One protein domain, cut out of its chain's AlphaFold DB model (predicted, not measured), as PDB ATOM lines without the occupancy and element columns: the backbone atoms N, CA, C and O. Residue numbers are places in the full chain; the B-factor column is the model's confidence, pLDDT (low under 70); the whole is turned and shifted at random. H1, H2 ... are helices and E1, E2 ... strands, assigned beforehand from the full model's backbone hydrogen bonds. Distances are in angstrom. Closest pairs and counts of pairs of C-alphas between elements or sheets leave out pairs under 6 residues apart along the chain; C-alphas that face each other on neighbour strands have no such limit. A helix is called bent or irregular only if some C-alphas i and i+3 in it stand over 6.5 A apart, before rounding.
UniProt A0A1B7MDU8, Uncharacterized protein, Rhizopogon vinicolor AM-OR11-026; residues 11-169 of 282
ATOM      1  N   SER A  11      35.580 -18.407 -53.746       84.25
ATOM      2  CA  SER A  11      36.076 -17.091 -53.359       84.25
ATOM      3  C   SER A  11      36.899 -17.196 -52.069       84.25
ATOM      4  O   SER A  11      36.817 -18.170 -51.312       84.25
ATOM      5  N   ASN A  12      37.728 -16.187 -51.795       78.88
ATOM      6  CA  ASN A  12      38.467 -16.141 -50.530       78.88
ATOM      7  C   ASN A  12      37.501 -16.125 -49.328       78.88
ATOM      8  O   ASN A  12      37.707 -16.861 -48.370       78.88
ATOM      9  N   MET A  13      36.398 -15.378 -49.435       81.94
ATOM     10  CA  MET A  13      35.372 -15.306 -48.390       81.94
ATOM     11  C   MET A  13      34.743 -16.675 -48.108       81.94
ATOM     12  O   MET A  13      34.635 -17.065 -46.950       81.94
ATOM     13  N   GLU A  14      34.394 -17.442 -49.146       82.94
ATOM     14  CA  GLU A  14      33.826 -18.788 -48.978       82.94
ATOM     15  C   GLU A  14      34.827 -19.758 -48.347       82.94
ATOM     16  O   GLU A  14      34.461 -20.529 -47.461       82.94
ATOM     17  N   ARG A  15      36.107 -19.698 -48.740       81.88
ATOM     18  CA  ARG A  15      37.155 -20.507 -48.097       81.88
ATOM     19  C   ARG A  15      37.316 -20.163 -46.620       81.88
ATOM     20  O   ARG A  15      37.452 -21.069 -45.802       81.88
ATOM     21  N   GLN A  16      37.292 -18.879 -46.272       82.31
ATOM     22  CA  GLN A  16      37.398 -18.427 -44.886       82.31
ATOM     23  C   GLN A  16      36.176 -18.837 -44.059       82.31
ATOM     24  O   GLN A  16      36.339 -19.355 -42.956       82.31
ATOM     25  N   ALA A  17      34.965 -18.675 -44.598       86.44
ATOM     26  CA  ALA A  17      33.737 -19.122 -43.948       86.44
ATOM     27  C   ALA A  17      33.741 -20.643 -43.724       86.44
ATOM     28  O   ALA A  17      33.449 -21.105 -42.621       86.44
ATOM     29  N   ALA A  18      34.161 -21.422 -44.728       86.62
ATOM     30  CA  ALA A  18      34.317 -22.869 -44.601       86.62
ATOM     31  C   ALA A  18      35.351 -23.243 -43.526       86.62
ATOM     32  O   ALA A  18      35.086 -24.114 -42.701       86.62
ATOM     33  N   ALA A  19      36.497 -22.558 -43.478       85.44
ATOM     34  CA  ALA A  19      37.504 -22.776 -42.441       85.44
ATOM     35  C   ALA A  19      36.955 -22.487 -41.032       85.44
ATOM     36  O   ALA A  19      37.127 -23.309 -40.133       85.44
ATOM     37  N   ARG A  20      36.235 -21.372 -40.832       90.50
ATOM     38  CA  ARG A  20      35.587 -21.050 -39.545       90.50
ATOM     39  C   ARG A  20      34.520 -22.071 -39.160       90.50
ATOM     40  O   ARG A  20      34.461 -22.489 -38.005       90.50
ATOM     41  N   ALA A  21      33.709 -22.515 -40.119       89.62
ATOM     42  CA  ALA A  21      32.709 -23.552 -39.892       89.62
ATOM     43  C   ALA A  21      33.352 -24.875 -39.452       89.62
ATOM     44  O   ALA A  21      32.899 -25.478 -38.479       89.62
ATOM     45  N   LEU A  22      34.444 -25.288 -40.109       88.56
ATOM     46  CA  LEU A  22      35.212 -26.477 -39.729       88.56
ATOM     47  C   LEU A  22      35.799 -26.356 -38.318       88.56
ATOM     48  O   LEU A  22      35.738 -27.315 -37.559       88.56
ATOM     49  N   LEU A  23      36.311 -25.180 -37.943       87.50
ATOM     50  CA  LEU A  23      36.876 -24.941 -36.611       87.50
ATOM     51  C   LEU A  23      35.831 -24.971 -35.491       87.50
ATOM     52  O   LEU A  23      36.152 -25.361 -34.373       87.50
ATOM     53  N   ARG A  24      34.590 -24.556 -35.768       89.62
ATOM     54  CA  ARG A  24      33.496 -24.598 -34.784       89.62
ATOM     55  C   ARG A  24      32.822 -25.958 -34.681       89.62
ATOM     56  O   ARG A  24      32.180 -26.241 -33.667       89.62
ATOM     57  N   HIS A  25      32.891 -26.771 -35.730       91.31
ATOM     58  CA  HIS A  25      32.166 -28.032 -35.780       91.31
ATOM     59  C   HIS A  25      32.597 -28.953 -34.630       91.31
ATOM     60  O   HIS A  25      33.751 -29.349 -34.534       91.31
ATOM     61  N   GLY A  26      31.658 -29.274 -33.737       92.25
ATOM     62  CA  GLY A  26      31.919 -30.126 -32.573       92.25
ATOM     63  C   GLY A  26      32.704 -29.463 -31.435       92.25
ATOM     64  O   GLY A  26      32.837 -30.081 -30.385       92.25
ATOM     65  N   ALA A  27      33.133 -28.203 -31.574       90.19
ATOM     66  CA  ALA A  27      34.005 -27.545 -30.596       90.19
ATOM     67  C   ALA A  27      33.395 -27.432 -29.188       90.19
ATOM     68  O   ALA A  27      34.121 -27.330 -28.217       90.19
ATOM     69  N   HIS A  28      32.065 -27.445 -29.055       90.81
ATOM     70  CA  HIS A  28      31.378 -27.385 -27.756       90.81
ATOM     71  C   HIS A  28      31.245 -28.751 -27.051       90.81
ATOM     72  O   HIS A  28      30.817 -28.806 -25.899       90.81
ATOM     73  N   VAL A  29      31.551 -29.859 -27.740       92.88
ATOM     74  CA  VAL A  29      31.409 -31.242 -27.230       92.88
ATOM     75  C   VAL A  29      32.687 -32.066 -27.334       92.88
ATOM     76  O   VAL A  29      32.709 -33.193 -26.843       92.88
ATOM     77  N   ASP A  30      33.747 -31.530 -27.937       92.75
ATOM     78  CA  ASP A  30      35.025 -32.229 -28.109       92.75
ATOM     79  C   ASP A  30      35.768 -32.492 -26.785       92.75
ATOM     80  O   ASP A  30      36.678 -33.317 -26.730       92.75
ATOM     81  N   GLY A  31      35.362 -31.815 -25.704       91.56
ATOM     82  CA  GLY A  31      35.959 -31.944 -24.379       91.56
ATOM     83  C   GLY A  31      37.359 -31.336 -24.271       91.56
ATOM     84  O   GLY A  31      38.017 -31.523 -23.246       91.56
ATOM     85  N   THR A  32      37.832 -30.597 -25.280       91.94
ATOM     86  CA  THR A  32      39.203 -30.079 -25.306       91.94
ATOM     87  C   THR A  32      39.355 -28.726 -24.626       91.94
ATOM     88  O   THR A  32      40.477 -28.256 -24.470       91.94
ATOM     89  N   HIS A  33      38.269 -28.109 -24.152       86.38
ATOM     90  CA  HIS A  33      38.278 -26.781 -23.521       86.38
ATOM     91  C   HIS A  33      39.281 -26.617 -22.368       86.38
ATOM     92  O   HIS A  33      39.729 -25.504 -22.103       86.38
ATOM     93  N   LEU A  34      39.619 -27.709 -21.675       89.44
ATOM     94  CA  LEU A  34      40.561 -27.715 -20.551       89.44
ATOM     95  C   LEU A  34      41.993 -28.088 -20.959       89.44
ATOM     96  O   LEU A  34      42.879 -28.109 -20.105       89.44
ATOM     97  N   LEU A  35      42.235 -28.415 -22.232       92.81
ATOM     98  CA  LEU A  35      43.573 -28.739 -22.710       92.81
ATOM     99  C   LEU A  35      44.433 -27.480 -22.729       92.81
ATOM    100  O   LEU A  35      44.101 -26.486 -23.372       92.81
ATOM    101  N   THR A  36      45.584 -27.564 -22.075       92.38
ATOM    102  CA  THR A  36      46.624 -26.536 -22.084       92.38
ATOM    103  C   THR A  36      47.980 -27.197 -22.323       92.38
ATOM    104  O   THR A  36      48.188 -28.358 -21.966       92.38
ATOM    105  N   ARG A  37      48.923 -26.485 -22.955       88.25
ATOM    106  CA  ARG A  37      50.295 -27.005 -23.136       88.25
ATOM    107  C   ARG A  37      51.092 -26.943 -21.837       88.25
ATOM    108  O   ARG A  37      51.851 -27.860 -21.535       88.25
ATOM    109  N   LYS A  38      50.910 -25.862 -21.078       90.94
ATOM    110  CA  LYS A  38      51.475 -25.654 -19.741       90.94
ATOM    111  C   LYS A  38      50.357 -25.623 -18.703       90.94
ATOM    112  O   LYS A  38      49.224 -25.259 -19.017       90.94
ATOM    113  N   THR A  39      50.651 -25.992 -17.459       91.06
ATOM    114  CA  THR A  39      49.687 -25.863 -16.354       91.06
ATOM    115  C   THR A  39      49.299 -24.398 -16.179       91.06
ATOM    116  O   THR A  39      50.175 -23.563 -15.975       91.06
ATOM    117  N   GLY A  40      48.003 -24.085 -16.272       87.81
ATOM    118  CA  GLY A  40      47.536 -22.693 -16.259       87.81
ATOM    119  C   GLY A  40      47.948 -21.910 -17.510       87.81
ATOM    120  O   GLY A  40      48.147 -20.707 -17.440       87.81
ATOM    121  N   GLY A  41      48.159 -22.595 -18.632       91.88
ATOM    122  CA  GLY A  41      48.450 -21.987 -19.925       91.88
ATOM    123  C   GLY A  41      47.195 -21.722 -20.754       91.88
ATOM    124  O   GLY A  41      46.065 -21.893 -20.298       91.88
ATOM    125  N   LEU A  42      47.407 -21.334 -22.007       93.31
ATOM    126  CA  LEU A  42      46.340 -21.102 -22.978       93.31
ATOM    127  C   LEU A  42      45.980 -22.391 -23.724       93.31
ATOM    128  O   LEU A  42      46.772 -23.335 -23.817       93.31
ATOM    129  N   HIS A  43      44.785 -22.400 -24.314       93.62
ATOM    130  CA  HIS A  43      44.366 -23.485 -25.193       93.62
ATOM    131  C   HIS A  43      45.295 -23.573 -26.422       93.62
ATOM    132  O   HIS A  43      45.606 -22.536 -27.021       93.62
ATOM    133  N   PRO A  44      45.711 -24.779 -26.864       91.69
ATOM    134  CA  PRO A  44      46.599 -24.948 -28.012       91.69
ATOM    135  C   PRO A  44      46.123 -24.244 -29.285       91.69
ATOM    136  O   PRO A  44      46.955 -23.708 -30.013       91.69
ATOM    137  N   SER A  45      44.808 -24.199 -29.536       89.25
ATOM    138  CA  SER A  45      44.257 -23.475 -30.691       89.25
ATOM    139  C   SER A  45      44.551 -21.982 -30.612       89.25
ATOM    140  O   SER A  45      44.991 -21.414 -31.602       89.25
ATOM    141  N   TYR A  46      44.391 -21.354 -29.442       88.88
ATOM    142  CA  TYR A  46      44.696 -19.930 -29.278       88.88
ATOM    143  C   TYR A  46      46.167 -19.649 -29.606       88.88
ATOM    144  O   TYR A  46      46.472 -18.727 -30.359       88.88
ATOM    145  N   ILE A  47      47.078 -20.487 -29.099       87.81
ATOM    146  CA  ILE A  47      48.517 -20.370 -29.375       87.81
ATOM    147  C   ILE A  47      48.791 -20.548 -30.870       87.81
ATOM    148  O   ILE A  47      49.524 -19.754 -31.447       87.81
ATOM    149  N   ALA A  48      48.193 -21.557 -31.510       86.88
ATOM    150  CA  ALA A  48      48.370 -21.802 -32.938       86.88
ATOM    151  C   ALA A  48      47.932 -20.590 -33.777       86.88
ATOM    152  O   ALA A  48      48.701 -20.142 -34.627       86.88
ATOM    153  N   PHE A  49      46.769 -20.007 -33.472       81.19
ATOM    154  CA  PHE A  49      46.256 -18.816 -34.161       81.19
ATOM    155  C   PHE A  49      47.106 -17.562 -33.930       81.19
ATOM    156  O   PHE A  49      47.275 -16.775 -34.854       81.19
ATOM    157  N   ASN A  50      47.686 -17.395 -32.738       77.88
ATOM    158  CA  ASN A  50      48.479 -16.209 -32.390       77.88
ATOM    159  C   ASN A  50      49.989 -16.366 -32.661       77.88
ATOM    160  O   ASN A  50      50.752 -15.421 -32.490       77.88
ATOM    161  N   SER A  51      50.441 -17.553 -33.081       70.69
ATOM    162  CA  SER A  51      51.857 -17.838 -33.376       70.69
ATOM    163  C   SER A  51      52.297 -17.477 -34.801       70.69
ATOM    164  O   SER A  51      53.483 -17.579 -35.111       70.69
ATOM    165  N   TYR A  52      51.367 -17.071 -35.672       61.75
ATOM    166  CA  TYR A  52      51.626 -16.870 -37.099       61.75
ATOM    167  C   TYR A  52      51.800 -15.382 -37.436       61.75
ATOM    168  O   TYR A  52      50.836 -14.629 -37.507       61.75
ATOM    169  N   THR A  53      53.040 -14.959 -37.686       54.97
ATOM    170  CA  THR A  53      53.387 -13.633 -38.227       54.97
ATOM    171  C   THR A  53      54.276 -13.802 -39.457       54.97
ATOM    172  O   THR A  53      55.441 -13.419 -39.480       54.97
ATOM    173  N   SER A  54      53.737 -14.438 -40.498       53.47
ATOM    174  CA  SER A  54      54.366 -14.428 -41.820       53.47
ATOM    175  C   SER A  54      53.964 -13.134 -42.540       53.47
ATOM    176  O   SER A  54      52.776 -12.958 -42.799       53.47
ATOM    177  N   PRO A  55      54.902 -12.227 -42.868       55.38
ATOM    178  CA  PRO A  55      54.588 -10.938 -43.489       55.38
ATOM    179  C   PRO A  55      54.276 -11.011 -44.997       55.38
ATOM    180  O   PRO A  55      53.971  -9.978 -45.588       55.38
ATOM    181  N   ASP A  56      54.372 -12.186 -45.629       54.72
ATOM    182  CA  ASP A  56      54.531 -12.280 -47.092       54.72
ATOM    183  C   ASP A  56      53.253 -12.526 -47.919       54.72
ATOM    184  O   ASP A  56      53.317 -12.548 -49.145       54.72
ATOM    185  N   GLU A  57      52.067 -12.624 -47.312       56.75
ATOM    186  CA  GLU A  57      50.803 -12.672 -48.065       56.75
ATOM    187  C   GLU A  57      49.736 -11.775 -47.433       56.75
ATOM    188  O   GLU A  57      49.706 -11.583 -46.220       56.75
ATOM    189  N   LYS A  58      48.820 -11.240 -48.258       60.00
ATOM    190  CA  LYS A  58      47.574 -10.589 -47.802       60.00
ATOM    191  C   LYS A  58      46.631 -11.632 -47.184       60.00
ATOM    192  O   LYS A  58      45.555 -11.904 -47.719       60.00
ATOM    193  N   SER A  59      47.058 -12.276 -46.105       64.38
ATOM    194  CA  SER A  59      46.201 -13.097 -45.264       64.38
ATOM    195  C   SER A  59      45.285 -12.194 -44.448       64.38
ATOM    196  O   SER A  59      45.675 -11.087 -44.078       64.38
ATOM    197  N   ILE A  60      44.079 -12.686 -44.166       70.62
ATOM    198  CA  ILE A  60      43.187 -12.092 -43.168       70.62
ATOM    199  C   ILE A  60      43.972 -11.864 -41.873       70.62
ATOM    200  O   ILE A  60      44.746 -12.740 -41.466       70.62
ATOM    201  N   THR A  61      43.828 -10.694 -41.258       77.12
ATOM    202  CA  THR A  61      44.467 -10.472 -39.961       77.12
ATOM    203  C   THR A  61      43.806 -11.361 -38.909       77.12
ATOM    204  O   THR A  61      42.676 -11.832 -39.073       77.12
ATOM    205  N   HIS A  62      44.512 -11.634 -37.813       78.88
ATOM    206  CA  HIS A  62      43.925 -12.385 -36.705       78.88
ATOM    207  C   HIS A  62      42.667 -11.678 -36.176       78.88
ATOM    208  O   HIS A  62      41.665 -12.329 -35.891       78.88
ATOM    209  N   GLU A  63      42.694 -10.346 -36.117       81.00
ATOM    210  CA  GLU A  63      41.568  -9.511 -35.705       81.00
ATOM    211  C   GLU A  63      40.363  -9.688 -36.638       81.00
ATOM    212  O   GLU A  63      39.277 -10.003 -36.160       81.00
ATOM    213  N   GLU A  64      40.562  -9.584 -37.957       83.62
ATOM    214  CA  GLU A  64      39.503  -9.784 -38.956       83.62
ATOM    215  C   GLU A  64      38.912 -11.202 -38.879       83.62
ATOM    216  O   GLU A  64      37.706 -11.403 -39.040       83.62
ATOM    217  N   PHE A  65      39.749 -12.209 -38.612       84.81
ATOM    218  CA  PHE A  65      39.291 -13.585 -38.458       84.81
ATOM    219  C   PHE A  65      38.436 -13.772 -37.198       84.81
ATOM    220  O   PHE A  65      37.395 -14.430 -37.261       84.81
ATOM    221  N   VAL A  66      38.865 -13.205 -36.065       86.25
ATOM    222  CA  VAL A  66      38.129 -13.252 -34.793       86.25
ATOM    223  C   VAL A  66      36.803 -12.504 -34.906       86.25
ATOM    224  O   VAL A  66      35.778 -13.035 -34.484       86.25
ATOM    225  N   GLU A  67      36.792 -11.329 -35.535       87.75
ATOM    226  CA  GLU A  67      35.574 -10.552 -35.779       87.75
ATOM    227  C   GLU A  67      34.592 -11.326 -36.668       87.75
ATOM    228  O   GLU A  67      33.421 -11.482 -36.320       87.75
ATOM    229  N   ALA A  68      35.071 -11.928 -37.760       89.56
ATOM    230  CA  ALA A  68      34.230 -12.758 -38.615       89.56
ATOM    231  C   ALA A  68      33.719 -14.024 -37.893       89.56
ATOM    232  O   ALA A  68      32.607 -14.483 -38.150       89.56
ATOM    233  N   ALA A  69      34.505 -14.597 -36.976       90.69
ATOM    234  CA  ALA A  69      34.069 -15.728 -36.156       90.69
ATOM    235  C   ALA A  69      32.980 -15.336 -35.144       90.69
ATOM    236  O   ALA A  69      32.077 -16.143 -34.905       90.69
ATOM    237  N   LEU A  70      33.052 -14.126 -34.577       91.31
ATOM    238  CA  LEU A  70      32.015 -13.556 -33.715       91.31
ATOM    239  C   LEU A  70      30.741 -13.236 -34.509       91.31
ATOM    240  O   LEU A  70      29.648 -13.559 -34.053       91.31
ATOM    241  N   GLN A  71      30.865 -12.683 -35.717       92.19
ATOM    242  CA  GLN A  71      29.707 -12.423 -36.576       92.19
ATOM    243  C   GLN A  71      28.937 -13.709 -36.886       92.19
ATOM    244  O   GLN A  71      27.718 -13.755 -36.743       92.19
ATOM    245  N   ASP A  72      29.644 -14.789 -37.217       93.06
ATOM    246  CA  ASP A  72      29.008 -16.082 -37.452       93.06
ATOM    247  C   ASP A  72      28.255 -16.611 -36.202       93.06
ATOM    248  O   ASP A  72      27.297 -17.374 -36.336       93.06
ATOM    249  N   LEU A  73      28.690 -16.253 -34.983       93.31
ATOM    250  CA  LEU A  73      27.990 -16.601 -33.739       93.31
ATOM    251  C   LEU A  73      26.674 -15.825 -33.621       93.31
ATOM    252  O   LEU A  73      25.650 -16.425 -33.300       93.31
ATOM    253  N   PHE A  74      26.679 -14.526 -33.925       92.69
ATOM    254  CA  PHE A  74      25.451 -13.730 -33.981       92.69
ATOM    255  C   PHE A  74      24.491 -14.236 -35.054       92.69
ATOM    256  O   PHE A  74      23.303 -14.397 -34.775       92.69
ATOM    257  N   ASP A  75      25.000 -14.562 -36.241       93.06
ATOM    258  CA  ASP A  75      24.196 -15.120 -37.326       93.06
ATOM    259  C   ASP A  75      23.570 -16.457 -36.915       93.06
ATOM    260  O   ASP A  75      22.384 -16.685 -37.162       93.06
ATOM    261  N   ALA A  76      24.328 -17.329 -36.239       93.69
ATOM    262  CA  ALA A  76      23.825 -18.610 -35.749       93.69
ATOM    263  C   ALA A  76      22.724 -18.441 -34.692       93.69
ATOM    264  O   ALA A  76      21.696 -19.114 -34.778       93.69
ATOM    265  N   VAL A  77      22.910 -17.537 -33.725       94.88
ATOM    266  CA  VAL A  77      21.909 -17.254 -32.685       94.88
ATOM    267  C   VAL A  77      20.647 -16.640 -33.297       94.88
ATOM    268  O   VAL A  77      19.545 -17.113 -33.035       94.88
ATOM    269  N   ALA A  78      20.793 -15.649 -34.177       93.50
ATOM    270  CA  ALA A  78      19.661 -15.017 -34.852       93.50
ATOM    271  C   ALA A  78      18.895 -15.996 -35.750       93.50
ATOM    272  O   ALA A  78      17.667 -15.946 -35.838       93.50
ATOM    273  N   MET A  79      19.609 -16.888 -36.436       95.12
ATOM    274  CA  MET A  79      19.008 -17.943 -37.244       95.12
ATOM    275  C   MET A  79      18.241 -18.933 -36.360       95.12
ATOM    276  O   MET A  79      17.106 -19.267 -36.696       95.12
ATOM    277  N   GLN A  80      18.802 -19.328 -35.213       96.19
ATOM    278  CA  GLN A  80      18.120 -20.197 -34.253       96.19
ATOM    279  C   GLN A  80      16.805 -19.571 -33.767       96.19
ATOM    280  O   GLN A  80      15.764 -20.202 -33.941       96.19
ATOM    281  N   ASP A  81      16.838 -18.318 -33.292       95.50
ATOM    282  CA  ASP A  81      15.646 -17.573 -32.848       95.50
ATOM    283  C   ASP A  81      14.564 -17.519 -33.948       95.50
ATOM    284  O   ASP A  81      13.367 -17.627 -33.682       95.50
ATOM    285  N   ARG A  82      14.965 -17.374 -35.219       93.94
ATOM    286  CA  ARG A  82      14.030 -17.366 -36.360       93.94
ATOM    287  C   ARG A  82      13.415 -18.734 -36.642       93.94
ATOM    288  O   ARG A  82      12.270 -18.786 -37.086       93.94
ATOM    289  N   LEU A  83      14.167 -19.816 -36.448       95.00
ATOM    290  CA  LEU A  83      13.692 -21.169 -36.734       95.00
ATOM    291  C   LEU A  83      12.722 -21.689 -35.675       95.00
ATOM    292  O   LEU A  83      11.788 -22.411 -36.023       95.00
ATOM    293  N   ASP A  84      12.948 -21.363 -34.404       96.75
ATOM    294  CA  ASP A  84      12.141 -21.880 -33.295       96.75
ATOM    295  C   ASP A  84      11.243 -20.831 -32.624       96.75
ATOM    296  O   ASP A  84      10.471 -21.174 -31.726       96.75
ATOM    297  N   GLY A  85      11.288 -19.577 -33.090       94.31
ATOM    298  CA  GLY A  85      10.570 -18.462 -32.473       94.31
ATOM    299  C   GLY A  85      11.117 -18.101 -31.091       94.31
ATOM    300  O   GLY A  85      10.375 -17.567 -30.265       94.31
ATOM    301  N   GLY A  86      12.368 -18.467 -30.816       94.56
ATOM    302  CA  GLY A  86      13.042 -18.288 -29.546       94.56
ATOM    303  C   GLY A  86      13.480 -16.855 -29.265       94.56
ATOM    304  O   GLY A  86      13.355 -15.939 -30.078       94.56
ATOM    305  N   ILE A  87      14.002 -16.698 -28.053       94.50
ATOM    306  CA  ILE A  87      14.635 -15.484 -27.554       94.50
ATOM    307  C   ILE A  87      16.002 -15.865 -26.995       94.50
ATOM    308  O   ILE A  87      16.118 -16.786 -26.180       94.50
ATOM    309  N   SER A  88      17.023 -15.122 -27.401       95.75
ATOM    310  CA  SER A  88      18.403 -15.355 -27.010       95.75
ATOM    311  C   SER A  88      19.057 -14.074 -26.502       95.75
ATOM    312  O   SER A  88      18.838 -12.972 -27.008       95.75
ATOM    313  N   LEU A  89      19.904 -14.246 -25.489       95.00
ATOM    314  CA  LEU A  89      20.800 -13.230 -24.954       95.00
ATOM    315  C   LEU A  89      22.208 -13.815 -24.973       95.00
ATOM    316  O   LEU A  89      22.444 -14.874 -24.388       95.00
ATOM    317  N   LEU A  90      23.142 -13.116 -25.608       96.06
ATOM    318  CA  LEU A  90      24.550 -13.491 -25.607       96.06
ATOM    319  C   LEU A  90      25.382 -12.325 -25.100       96.06
ATOM    320  O   LEU A  90      25.266 -11.216 -25.611       96.06
ATOM    321  N   ILE A  91      26.222 -12.601 -24.107       95.94
ATOM    322  CA  ILE A  91      27.192 -11.658 -23.558       95.94
ATOM    323  C   ILE A  91      28.570 -12.283 -23.751       95.94
ATOM    324  O   ILE A  91      28.828 -13.383 -23.258       95.94
ATOM    325  N   HIS A  92      29.444 -11.598 -24.477       95.38
ATOM    326  CA  HIS A  92      30.792 -12.059 -24.773       95.38
ATOM    327  C   HIS A  92      31.813 -10.961 -24.460       95.38
ATOM    328  O   HIS A  92      31.557  -9.775 -24.626       95.38
ATOM    329  N   CYS A  93      32.977 -11.361 -23.952       93.75
ATOM    330  CA  CYS A  93      34.104 -10.467 -23.721       93.75
ATOM    331  C   CYS A  93      35.322 -11.074 -24.416       93.75
ATOM    332  O   CYS A  93      35.750 -12.157 -24.000       93.75
ATOM    333  N   PRO A  94      35.905 -10.407 -25.426       92.12
ATOM    334  CA  PRO A  94      37.140 -10.880 -26.028       92.12
ATOM    335  C   PRO A  94      38.287 -10.806 -25.011       92.12
ATOM    336  O   PRO A  94      38.284  -9.979 -24.098       92.12
ATOM    337  N   GLY A  95      39.279 -11.684 -25.160       91.50
ATOM    338  CA  GLY A  95      40.471 -11.694 -24.312       91.50
ATOM    339  C   GLY A  95      41.445 -10.582 -24.701       91.50
ATOM    340  O   GLY A  95      41.952 -10.578 -25.817       91.50
ATOM    341  N   PHE A  96      41.749  -9.668 -23.784       91.12
ATOM    342  CA  PHE A  96      42.747  -8.610 -23.973       91.12
ATOM    343  C   PHE A  96      43.553  -8.377 -22.691       91.12
ATOM    344  O   PHE A  96      43.227  -8.900 -21.623       91.12
ATOM    345  N   VAL A  97      44.632  -7.601 -22.799       91.31
ATOM    346  CA  VAL A  97      45.498  -7.290 -21.654       91.31
ATOM    347  C   VAL A  97      44.737  -6.562 -20.537       91.31
ATOM    348  O   VAL A  97      44.180  -5.483 -20.735       91.31
ATOM    349  N   ALA A  98      44.738  -7.132 -19.331       86.94
ATOM    350  CA  ALA A  98      44.149  -6.484 -18.166       86.94
ATOM    351  C   ALA A  98      45.110  -5.423 -17.607       86.94
ATOM    352  O   ALA A  98      46.190  -5.745 -17.117       86.94
ATOM    353  N   ILE A  99      44.701  -4.155 -17.644       84.25
ATOM    354  CA  ILE A  99      45.379  -3.070 -16.921       84.25
ATOM    355  C   ILE A  99      44.924  -3.039 -15.452       84.25
ATOM    356  O   ILE A  99      43.807  -3.452 -15.138       84.25
ATOM    357  N   GLU A 100      45.752  -2.522 -14.538       77.75
ATOM    358  CA  GLU A 100      45.452  -2.516 -13.089       77.75
ATOM    359  C   GLU A 100      44.115  -1.830 -12.743       77.75
ATOM    360  O   GLU A 100      43.416  -2.251 -11.822       77.75
ATOM    361  N   ALA A 101      43.717  -0.826 -13.529       83.88
ATOM    362  CA  ALA A 101      42.486  -0.053 -13.357       83.88
ATOM    363  C   ALA A 101      41.316  -0.536 -14.243       83.88
ATOM    364  O   ALA A 101      40.540   0.290 -14.737       83.88
ATOM    365  N   LEU A 102      41.211  -1.847 -14.496       86.75
ATOM    366  CA  LEU A 102      40.101  -2.418 -15.264       86.75
ATOM    367  C   LEU A 102      38.781  -2.249 -14.493       86.75
ATOM    368  O   LEU A 102      38.647  -2.737 -13.369       86.75
ATOM    369  N   SER A 103      37.816  -1.564 -15.106       88.88
ATOM    370  CA  SER A 103      36.459  -1.387 -14.585       88.88
ATOM    371  C   SER A 103      35.438  -1.729 -15.673       88.88
ATOM    372  O   SER A 103      35.770  -1.590 -16.853       88.88
ATOM    373  N   PRO A 104      34.215  -2.158 -15.315       87.56
ATOM    374  CA  PRO A 104      33.181  -2.523 -16.288       87.56
ATOM    375  C   PRO A 104      32.920  -1.443 -17.345       87.56
ATOM    376  O   PRO A 104      32.756  -1.751 -18.520       87.56
ATOM    377  N   GLU A 105      32.979  -0.170 -16.953       85.94
ATOM    378  CA  GLU A 105      32.707   0.992 -17.812       85.94
ATOM    379  C   GLU A 105      33.792   1.223 -18.876       85.94
ATOM    380  O   GLU A 105      33.616   2.027 -19.788       85.94
ATOM    381  N   ARG A 106      34.939   0.550 -18.743       84.12
ATOM    382  CA  ARG A 106      36.097   0.651 -19.642       84.12
ATOM    383  C   ARG A 106      36.304  -0.609 -20.476       84.12
ATOM    384  O   ARG A 106      37.352  -0.759 -21.098       84.12
ATOM    385  N   MET A 107      35.349  -1.534 -20.454       86.12
ATOM    386  CA  MET A 107      35.436  -2.801 -21.169       86.12
ATOM    387  C   MET A 107      34.534  -2.786 -22.396       86.12
ATOM    388  O   MET A 107      33.382  -2.368 -22.326       86.12
ATOM    389  N   ALA A 108      35.053  -3.292 -23.513       87.69
ATOM    390  CA  ALA A 108      34.220  -3.659 -24.648       87.69
ATOM    391  C   ALA A 108      33.570  -5.018 -24.351       87.69
ATOM    392  O   ALA A 108      34.273  -5.996 -24.086       87.69
ATOM    393  N   ILE A 109      32.239  -5.052 -24.354       91.12
ATOM    394  CA  ILE A 109      31.437  -6.266 -24.202       91.12
ATOM    395  C   ILE A 109      30.565  -6.395 -25.443       91.12
ATOM    396  O   ILE A 109      29.823  -5.474 -25.786       91.12
ATOM    397  N   ASP A 110      30.650  -7.549 -26.086       93.19
ATOM    398  CA  ASP A 110      29.802  -7.921 -27.203       93.19
ATOM    399  C   ASP A 110      28.459  -8.406 -26.660       93.19
ATOM    400  O   ASP A 110      28.399  -9.270 -25.775       93.19
ATOM    401  N   LEU A 111      27.376  -7.844 -27.185       93.25
ATOM    402  CA  LEU A 111      26.023  -8.111 -26.721       93.25
ATOM    403  C   LEU A 111      25.116  -8.403 -27.912       93.25
ATOM    404  O   LEU A 111      24.975  -7.573 -28.806       93.25
ATOM    405  N   TYR A 112      24.455  -9.555 -27.882       94.69
ATOM    406  CA  TYR A 112      23.312  -9.843 -28.743       94.69
ATOM    407  C   TYR A 112      22.052  -9.948 -27.892       94.69
ATOM    408  O   TYR A 112      22.028 -10.652 -26.880       94.69
ATOM    409  N   ILE A 113      21.000  -9.276 -28.352       93.38
ATOM    410  CA  ILE A 113      19.631  -9.385 -27.854       93.38
ATOM    411  C   ILE A 113      18.752  -9.612 -29.081       93.38
ATOM    412  O   ILE A 113      18.922  -8.909 -30.080       93.38
ATOM    413  N   THR A 114      17.806 -10.551 -29.011       93.56
ATOM    414  CA  THR A 114      16.819 -10.762 -30.078       93.56
ATOM    415  C   THR A 114      16.171  -9.421 -30.478       93.56
ATOM    416  O   THR A 114      15.489  -8.808 -29.651       93.56
ATOM    417  N   PRO A 115      16.348  -8.941 -31.730       89.94
ATOM    418  CA  PRO A 115      16.008  -7.560 -32.096       89.94
ATOM    419  C   PRO A 115      14.541  -7.190 -31.890       89.94
ATOM    420  O   PRO A 115      14.227  -6.052 -31.557       89.94
ATOM    421  N   ARG A 116      13.639  -8.160 -32.078       89.75
ATOM    422  CA  ARG A 116      12.201  -7.958 -31.895       89.75
ATOM    423  C   ARG A 116      11.868  -7.526 -30.469       89.75
ATOM    424  O   ARG A 116      11.146  -6.555 -30.286       89.75
ATOM    425  N   GLU A 117      12.431  -8.212 -29.484       88.62
ATOM    426  CA  GLU A 117      12.160  -7.952 -28.071       88.62
ATOM    427  C   GLU A 117      12.701  -6.580 -27.674       88.62
ATOM    428  O   GLU A 117      11.970  -5.759 -27.119       88.62
ATOM    429  N   LEU A 118      13.950  -6.282 -28.057       88.81
ATOM    430  CA  LEU A 118      14.563  -4.977 -27.806       88.81
ATOM    431  C   LEU A 118      13.750  -3.831 -28.427       88.81
ATOM    432  O   LEU A 118      13.627  -2.774 -27.815       88.81
ATOM    433  N   HIS A 119      13.176  -4.041 -29.613       90.25
ATOM    434  CA  HIS A 119      12.330  -3.048 -30.270       90.25
ATOM    435  C   HIS A 119      10.991  -2.835 -29.548       90.25
ATOM    436  O   HIS A 119      10.523  -1.702 -29.453       90.25
ATOM    437  N   GLU A 120      10.373  -3.902 -29.040       90.81
ATOM    438  CA  GLU A 120       9.076  -3.825 -28.364       90.81
ATOM    439  C   GLU A 120       9.183  -3.166 -26.972       90.81
ATOM    440  O   GLU A 120       8.283  -2.423 -26.583       90.81
ATOM    441  N   CYS A 121      10.277  -3.392 -26.228       90.00
ATOM    442  CA  CYS A 121      10.463  -2.873 -24.861       90.00
ATOM    443  C   CYS A 121      11.880  -2.302 -24.599       90.00
ATOM    444  O   CYS A 121      12.571  -2.777 -23.689       90.00
ATOM    445  N   PRO A 122      12.325  -1.258 -25.325       88.12
ATOM    446  CA  PRO A 122      13.723  -0.815 -25.321       88.12
ATOM    447  C   PRO A 122      14.216  -0.313 -23.959       88.12
ATOM    448  O   PRO A 122      15.336  -0.617 -23.561       88.12
ATOM    449  N   GLU A 123      13.389   0.420 -23.210       87.00
ATOM    450  CA  GLU A 123      13.794   0.982 -21.912       87.00
ATOM    451  C   GLU A 123      13.979  -0.103 -20.842       87.00
ATOM    452  O   GLU A 123      14.968  -0.101 -20.108       87.00
ATOM    453  N   VAL A 124      13.042  -1.054 -20.774       87.62
ATOM    454  CA  VAL A 124      13.072  -2.141 -19.785       87.62
ATOM    455  C   VAL A 124      14.189  -3.124 -20.124       87.62
ATOM    456  O   VAL A 124      15.041  -3.396 -19.282       87.62
ATOM    457  N   ILE A 125      14.237  -3.598 -21.372       87.50
ATOM    458  CA  ILE A 125      15.241  -4.573 -21.810       87.50
ATOM    459  C   ILE A 125      16.633  -3.948 -21.819       87.50
ATOM    460  O   ILE A 125      17.580  -4.595 -21.383       87.50
ATOM    461  N   GLY A 126      16.773  -2.689 -22.241       87.69
ATOM    462  CA  GLY A 126      18.046  -1.973 -22.189       87.69
ATOM    463  C   GLY A 126      18.568  -1.826 -20.757       87.69
ATOM    464  O   GLY A 126      19.746  -2.087 -20.498       87.69
ATOM    465  N   GLY A 127      17.693  -1.475 -19.808       87.81
ATOM    466  CA  GLY A 127      18.036  -1.392 -18.387       87.81
ATOM    467  C   GLY A 127      18.437  -2.744 -17.787       87.81
ATOM    468  O   GLY A 127      19.491  -2.853 -17.152       87.81
ATOM    469  N   ASP A 128      17.642  -3.787 -18.026       91.50
ATOM    470  CA  ASP A 128      17.903  -5.143 -17.530       91.50
ATOM    471  C   ASP A 128      19.182  -5.734 -18.142       91.50
ATOM    472  O   ASP A 128      20.033  -6.264 -17.419       91.50
ATOM    473  N   ALA A 129      19.376  -5.576 -19.455       90.25
ATOM    474  CA  ALA A 129      20.580  -6.011 -20.155       90.25
ATOM    475  C   ALA A 129      21.826  -5.291 -19.632       90.25
ATOM    476  O   ALA A 129      22.837  -5.943 -19.376       90.25
ATOM    477  N   SER A 130      21.747  -3.981 -19.380       89.19
ATOM    478  CA  SER A 130      22.853  -3.218 -18.783       89.19
ATOM    479  C   SER A 130      23.244  -3.772 -17.411       89.19
ATOM    480  O   SER A 130      24.427  -3.898 -17.096       89.19
ATOM    481  N   CYS A 131      22.263  -4.173 -16.599       91.12
ATOM    482  CA  CYS A 131      22.523  -4.776 -15.293       91.12
ATOM    483  C   CYS A 131      23.178  -6.160 -15.410       91.12
ATOM    484  O   CYS A 131      24.077  -6.479 -14.626       91.12
ATOM    485  N   LEU A 132      22.767  -6.968 -16.392       95.00
ATOM    486  CA  LEU A 132      23.387  -8.263 -16.682       95.00
ATOM    487  C   LEU A 132      24.818  -8.107 -17.202       95.00
ATOM    488  O   LEU A 132      25.704  -8.817 -16.734       95.00
ATOM    489  N   VAL A 133      25.061  -7.157 -18.108       92.88
ATOM    490  CA  VAL A 133      26.398  -6.841 -18.631       92.88
ATOM    491  C   VAL A 133      27.315  -6.359 -17.512       92.88
ATOM    492  O   VAL A 133      28.423  -6.877 -17.384       92.88
ATOM    493  N   GLN A 134      26.849  -5.454 -16.645       92.31
ATOM    494  CA  GLN A 134      27.620  -5.004 -15.483       92.31
ATOM    495  C   GLN A 134      27.984  -6.185 -14.573       92.31
ATOM    496  O   GLN A 134      29.142  -6.357 -14.200       92.31
ATOM    497  N   ALA A 135      27.007  -7.037 -14.241       95.31
ATOM    498  CA  ALA A 135      27.241  -8.199 -13.390       95.31
ATOM    499  C   ALA A 135      28.186  -9.221 -14.045       95.31
ATOM    500  O   ALA A 135      29.019  -9.810 -13.353       95.31
ATOM    501  N   PHE A 136      28.080  -9.430 -15.359       96.25
ATOM    502  CA  PHE A 136      28.991 -10.276 -16.123       96.25
ATOM    503  C   PHE A 136      30.416  -9.713 -16.106       96.25
ATOM    504  O   PHE A 136      31.365 -10.446 -15.817       96.25
ATOM    505  N   ALA A 137      30.566  -8.410 -16.342       95.00
ATOM    506  CA  ALA A 137      31.854  -7.737 -16.343       95.00
ATOM    507  C   ALA A 137      32.547  -7.835 -14.974       95.00
ATOM    508  O   ALA A 137      33.682  -8.307 -14.890       95.00
ATOM    509  N   GLU A 138      31.843  -7.465 -13.898       94.75
ATOM    510  CA  GLU A 138      32.366  -7.471 -12.524       94.75
ATOM    511  C   GLU A 138      32.740  -8.884 -12.051       94.75
ATOM    512  O   GLU A 138      33.830  -9.096 -11.517       94.75
ATOM    513  N   ASN A 139      31.846  -9.859 -12.251       96.31
ATOM    514  CA  ASN A 139      31.979 -11.173 -11.618       96.31
ATOM    515  C   ASN A 139      32.711 -12.208 -12.481       96.31
ATOM    516  O   ASN A 139      33.258 -13.167 -11.936       96.31
ATOM    517  N   TYR A 140      32.735 -12.035 -13.805       96.06
ATOM    518  CA  TYR A 140      33.305 -13.022 -14.726       96.06
ATOM    519  C   TYR A 140      34.404 -12.434 -15.600       96.06
ATOM    520  O   TYR A 140      35.524 -12.950 -15.572       96.06
ATOM    521  N   ALA A 141      34.125 -11.360 -16.340       95.50
ATOM    522  CA  ALA A 141      35.055 -10.864 -17.352       95.50
ATOM    523  C   ALA A 141      36.340 -10.292 -16.734       95.50
ATOM    524  O   ALA A 141      37.428 -10.704 -17.125       95.50
ATOM    525  N   ILE A 142      36.254  -9.421 -15.721       95.12
ATOM    526  CA  ILE A 142      37.443  -8.845 -15.063       95.12
ATOM    527  C   ILE A 142      38.330  -9.939 -14.438       95.12
ATOM    528  O   ILE A 142      39.529  -9.976 -14.740       95.12
ATOM    529  N   PRO A 143      37.803 -10.867 -13.608       96.12
ATOM    530  CA  PRO A 143      38.606 -11.977 -13.098       96.12
ATOM    531  C   PRO A 143      39.186 -12.862 -14.206       96.12
ATOM    532  O   PRO A 143      40.312 -13.341 -14.076       96.12
ATOM    533  N   HIS A 144      38.433 -13.088 -15.287       95.25
ATOM    534  CA  HIS A 144      38.907 -13.853 -16.435       95.25
ATOM    535  C   HIS A 144      40.080 -13.156 -17.130       95.25
ATOM    536  O   HIS A 144      41.106 -13.794 -17.323       95.25
ATOM    537  N   LEU A 145      39.979 -11.863 -17.442       95.12
ATOM    538  CA  LEU A 145      41.017 -11.106 -18.151       95.12
ATOM    539  C   LEU A 145      42.323 -10.992 -17.358       95.12
ATOM    540  O   LEU A 145      43.413 -11.042 -17.934       95.12
ATOM    541  N   ARG A 146      42.228 -10.899 -16.026       94.62
ATOM    542  CA  ARG A 146      43.403 -10.967 -15.144       94.62
ATOM    543  C   ARG A 146      44.131 -12.302 -15.301       94.62
ATOM    544  O   ARG A 146      45.314 -12.311 -15.625       94.62
ATOM    545  N   ARG A 147      43.406 -13.422 -15.190       95.12
ATOM    546  CA  ARG A 147      43.976 -14.762 -15.412       95.12
ATOM    547  C   ARG A 147      44.474 -14.950 -16.840       95.12
ATOM    548  O   ARG A 147      45.543 -15.500 -17.042       95.12
ATOM    549  N   PHE A 148      43.739 -14.457 -17.830       94.81
ATOM    550  CA  PHE A 148      44.138 -14.510 -19.231       94.81
ATOM    551  C   PHE A 148      45.489 -13.825 -19.467       94.81
ATOM    552  O   PHE A 148      46.330 -14.362 -20.183       94.81
ATOM    553  N   THR A 149      45.734 -12.686 -18.816       94.12
ATOM    554  CA  THR A 149      47.027 -11.987 -18.878       94.12
ATOM    555  C   THR A 149      48.154 -12.843 -18.284       94.12
ATOM    556  O   THR A 149      49.225 -12.958 -18.880       94.12
ATOM    557  N   GLU A 150      47.902 -13.516 -17.158       94.31
ATOM    558  CA  GLU A 150      48.844 -14.466 -16.543       94.31
ATOM    559  C   GLU A 150      49.097 -15.698 -17.435       94.31
ATOM    560  O   GLU A 150      50.235 -16.154 -17.576       94.31
ATOM    561  N   TRP A 151      48.057 -16.221 -18.089       95.06
ATOM    562  CA  TRP A 151      48.156 -17.345 -19.027       95.06
ATOM    563  C   TRP A 151      48.966 -16.969 -20.271       95.06
ATOM    564  O   TRP A 151      49.829 -17.736 -20.699       95.06
ATOM    565  N   CYS A 152      48.756 -15.764 -20.809       93.38
ATOM    566  CA  CYS A 152      49.562 -15.214 -21.899       93.38
ATOM    567  C   CYS A 152      51.037 -15.115 -21.502       93.38
ATOM    568  O   CYS A 152      51.903 -15.573 -22.248       93.38
ATOM    569  N   HIS A 153      51.326 -14.608 -20.298       93.31
ATOM    570  CA  HIS A 153      52.690 -14.547 -19.772       93.31
ATOM    571  C   HIS A 153      53.327 -15.941 -19.653       93.31
ATOM    572  O   HIS A 153      54.455 -16.148 -20.099       93.31
ATOM    573  N   THR A 154      52.582 -16.917 -19.127       93.88
ATOM    574  CA  THR A 154      53.025 -18.314 -18.982       93.88
ATOM    575  C   THR A 154      53.383 -18.949 -20.328       93.88
ATOM    576  O   THR A 154      54.357 -19.702 -20.438       93.88
ATOM    577  N   GLU A 155      52.626 -18.641 -21.378       93.19
ATOM    578  CA  GLU A 155      52.854 -19.164 -22.728       93.19
ATOM    579  C   GLU A 155      53.822 -18.317 -23.567       93.19
ATOM    580  O   GLU A 155      54.235 -18.758 -24.637       93.19
ATOM    581  N   GLY A 156      54.247 -17.145 -23.081       91.12
ATOM    582  CA  GLY A 156      55.093 -16.216 -23.838       91.12
ATOM    583  C   GLY A 156      54.371 -15.580 -25.031       91.12
ATOM    584  O   GLY A 156      55.013 -15.213 -26.011       91.12
ATOM    585  N   VAL A 157      53.042 -15.480 -24.963       90.62
ATOM    586  CA  VAL A 157      52.196 -14.863 -25.989       90.62
ATOM    587  C   VAL A 157      51.916 -13.418 -25.594       90.62
ATOM    588  O   VAL A 157      51.612 -13.132 -24.437       90.62
ATOM    589  N   VAL A 158      52.007 -12.495 -26.552       89.94
ATOM    590  CA  VAL A 158      51.618 -11.098 -26.328       89.94
ATOM    591  C   VAL A 158      50.091 -11.010 -26.422       89.94
ATOM    592  O   VAL A 158      49.546 -11.328 -27.479       89.94
ATOM    593  N   PRO A 159      49.380 -10.621 -25.348       88.50
ATOM    594  CA  PRO A 159      47.932 -10.467 -25.410       88.50
ATOM    595  C   PRO A 159      47.549  -9.303 -26.341       88.50
ATOM    596  O   PRO A 159      48.280  -8.306 -26.393       88.50
ATOM    597  N   PRO A 160      46.388  -9.375 -27.016       86.38
ATOM    598  CA  PRO A 160      45.857  -8.251 -27.772       86.38
ATOM    599  C   PRO A 160      45.732  -7.007 -26.889       86.38
ATOM    600  O   PRO A 160      45.306  -7.076 -25.728       86.38
ATOM    601  N   GLN A 161      46.106  -5.858 -27.449       83.06
ATOM    602  CA  GLN A 161      45.797  -4.571 -26.840       83.06
ATOM    603  C   GLN A 161      44.347  -4.225 -27.162       83.06
ATOM    604  O   GLN A 161      43.899  -4.497 -28.270       83.06
ATOM    605  N   HIS A 162      43.647  -3.684 -26.162       68.25
ATOM    606  CA  HIS A 162      42.269  -3.184 -26.187       68.25
ATOM    607  C   HIS A 162      41.577  -3.268 -27.559       68.25
ATOM    608  O   HIS A 162      41.871  -2.479 -28.455       68.25
ATOM    609  N   PHE A 163      40.595  -4.162 -27.693       65.62
ATOM    610  CA  PHE A 163      39.703  -4.127 -28.849       65.62
ATOM    611  C   PHE A 163      38.909  -2.829 -28.780       65.62
ATOM    612  O   PHE A 163      38.223  -2.626 -27.770       65.62
ATOM    613  N   PRO A 164      39.029  -1.912 -29.756       58.12
ATOM    614  CA  PRO A 164      38.169  -0.744 -29.764       58.12
ATOM    615  C   PRO A 164      36.735  -1.254 -29.686       58.12
ATOM    616  O   PRO A 164      36.392  -2.223 -30.360       58.12
ATOM    617  N   ALA A 165      35.909  -0.634 -28.844       59.03
ATOM    618  CA  ALA A 165      34.485  -0.884 -28.926       59.03
ATOM    619  C   ALA A 165      34.059  -0.408 -30.318       59.03
ATOM    620  O   ALA A 165      33.873   0.791 -30.540       59.03
ATOM    621  N   SER A 166      33.967  -1.328 -31.278       54.03
ATOM    622  CA  SER A 166      33.183  -1.107 -32.474       54.03
ATOM    623  C   SER A 166      31.770  -0.965 -31.946       54.03
ATOM    624  O   SER A 166      31.103  -1.955 -31.655       54.03
ATOM    625  N   GLN A 167      31.346   0.275 -31.697       42.88
ATOM    626  CA  GLN A 167      29.940   0.548 -31.484       42.88
ATOM    627  C   GLN A 167      29.239  -0.052 -32.699       42.88
ATOM    628  O   GLN A 167      29.282   0.530 -33.784       42.88
ATOM    629  N   PHE A 168      28.589  -1.205 -32.532       41.09
ATOM    630  CA  PHE A 168      27.419  -1.506 -33.329       41.09
ATOM    631  C   PHE A 168      26.439  -0.400 -32.968       41.09
ATOM    632  O   PHE A 168      25.738  -0.433 -31.961       41.09
ATOM    633  N   ARG A 169      26.536   0.677 -33.742       33.41
ATOM    634  CA  ARG A 169      25.861   1.952 -33.554       33.41
ATOM    635  C   ARG A 169      24.412   1.827 -34.029       33.41
ATOM    636  O   ARG A 169      23.935   2.673 -34.773       33.41
TER     637      ARG A 169
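AT A GLANCE: This is residues 11 to 169 of the 282 residues of an uncharacterized protein of Rhizopogon vinicolor AM-OR11-026 (UniProt A0A1B7MDU8). What does the model look like? A short two-stranded hairpin, E1 with E2, is sandwiched between two long helices: H3 over one face, and H5a, the first arm of the bent helix H5, over the other. H1 stands across H3, the short H2 lies by the beginning of H3, and H4 makes a corner between E2 and H5a. What is it made of? The printed part has 159 residues, with five named helices and two named strands in the order H1 H2 H3 E1 E2 H4 H5; the sheet, E1 - E2, is antiparallel and the class is mostly helix. It is compact, with a radius of gyration of the C-alphas of 17.4 A and spans of 48 by 44 by 32 A.

HOW THE PARTS SIT: How do the strands pair? E1, residues 89 to 92, and E2, residues 110 to 113, form an antiparallel hairpin at 177 degrees, with N 90 and O 112 3.0 A apart and N 110 and O 92 2.8 A apart, both within hydrogen-bond range. Which helices come nearest to them? H5, residues 122 to 155, was assigned as one helix by its hydrogen bonds but is bent: C-alphas 139 and 142 are 6.9 A apart, and its arms H5a, residues 122 to 139, and H5b, residues 142 to 155, stand at a steep tilt of 45 degrees. The closest C-alphas of E1 and H5a, Ile 91 and Val 133, are 6.9 A apart. Those of E2 and H3, residues 62 to 84, are Phe 74 and Tyr 112, also 6.9 A. What lies farther out? H1, residues 12 to 24, is close to but not clearly touching H3, with C-alphas 20 and 69 closest at 6.5 A, and is about perpendicular to it at 71 degrees, only just past a steep tilt. H2, residues 44 to 50, is close to but not clearly touching H3, with C-alphas 49 and 62 closest at 7.3 A. H4, residues 115 to 120, and H5a only just touch, only at the corner, with 3 pairs of C-alphas within 8 A, the closest Leu 118 and Ile 125 at 6.0 A. How do the helix backbones hold? In H1, H2, H3, H4, H5a and H5b every O i to N i+4 pair is within hydrogen-bond range.

IN THESE COORDINATES: Where do the first and last elements lie? H1 begins at C-alpha 12 (38.467, -16.141, -50.530), and H5b ends at C-alpha 155 (52.854, -19.164, -22.728). How long are the longer elements? From first to last C-alpha H3 measures 33.3 A, H5a 25.1 A, H5b 20.1 A and H1 18.6 A.

THE WHOLE: How far does it reach? The two C-alphas farthest apart, those of Asp 56 and Val 124, are 50.7 A apart. Is it cut, and which links are long? The printed part has no cut, and the links H1 to H2, H2 to H3 and E1 to E2 are long. Where is confidence low? Residues 52 to 59 and 162 to 169 have pLDDT under 70.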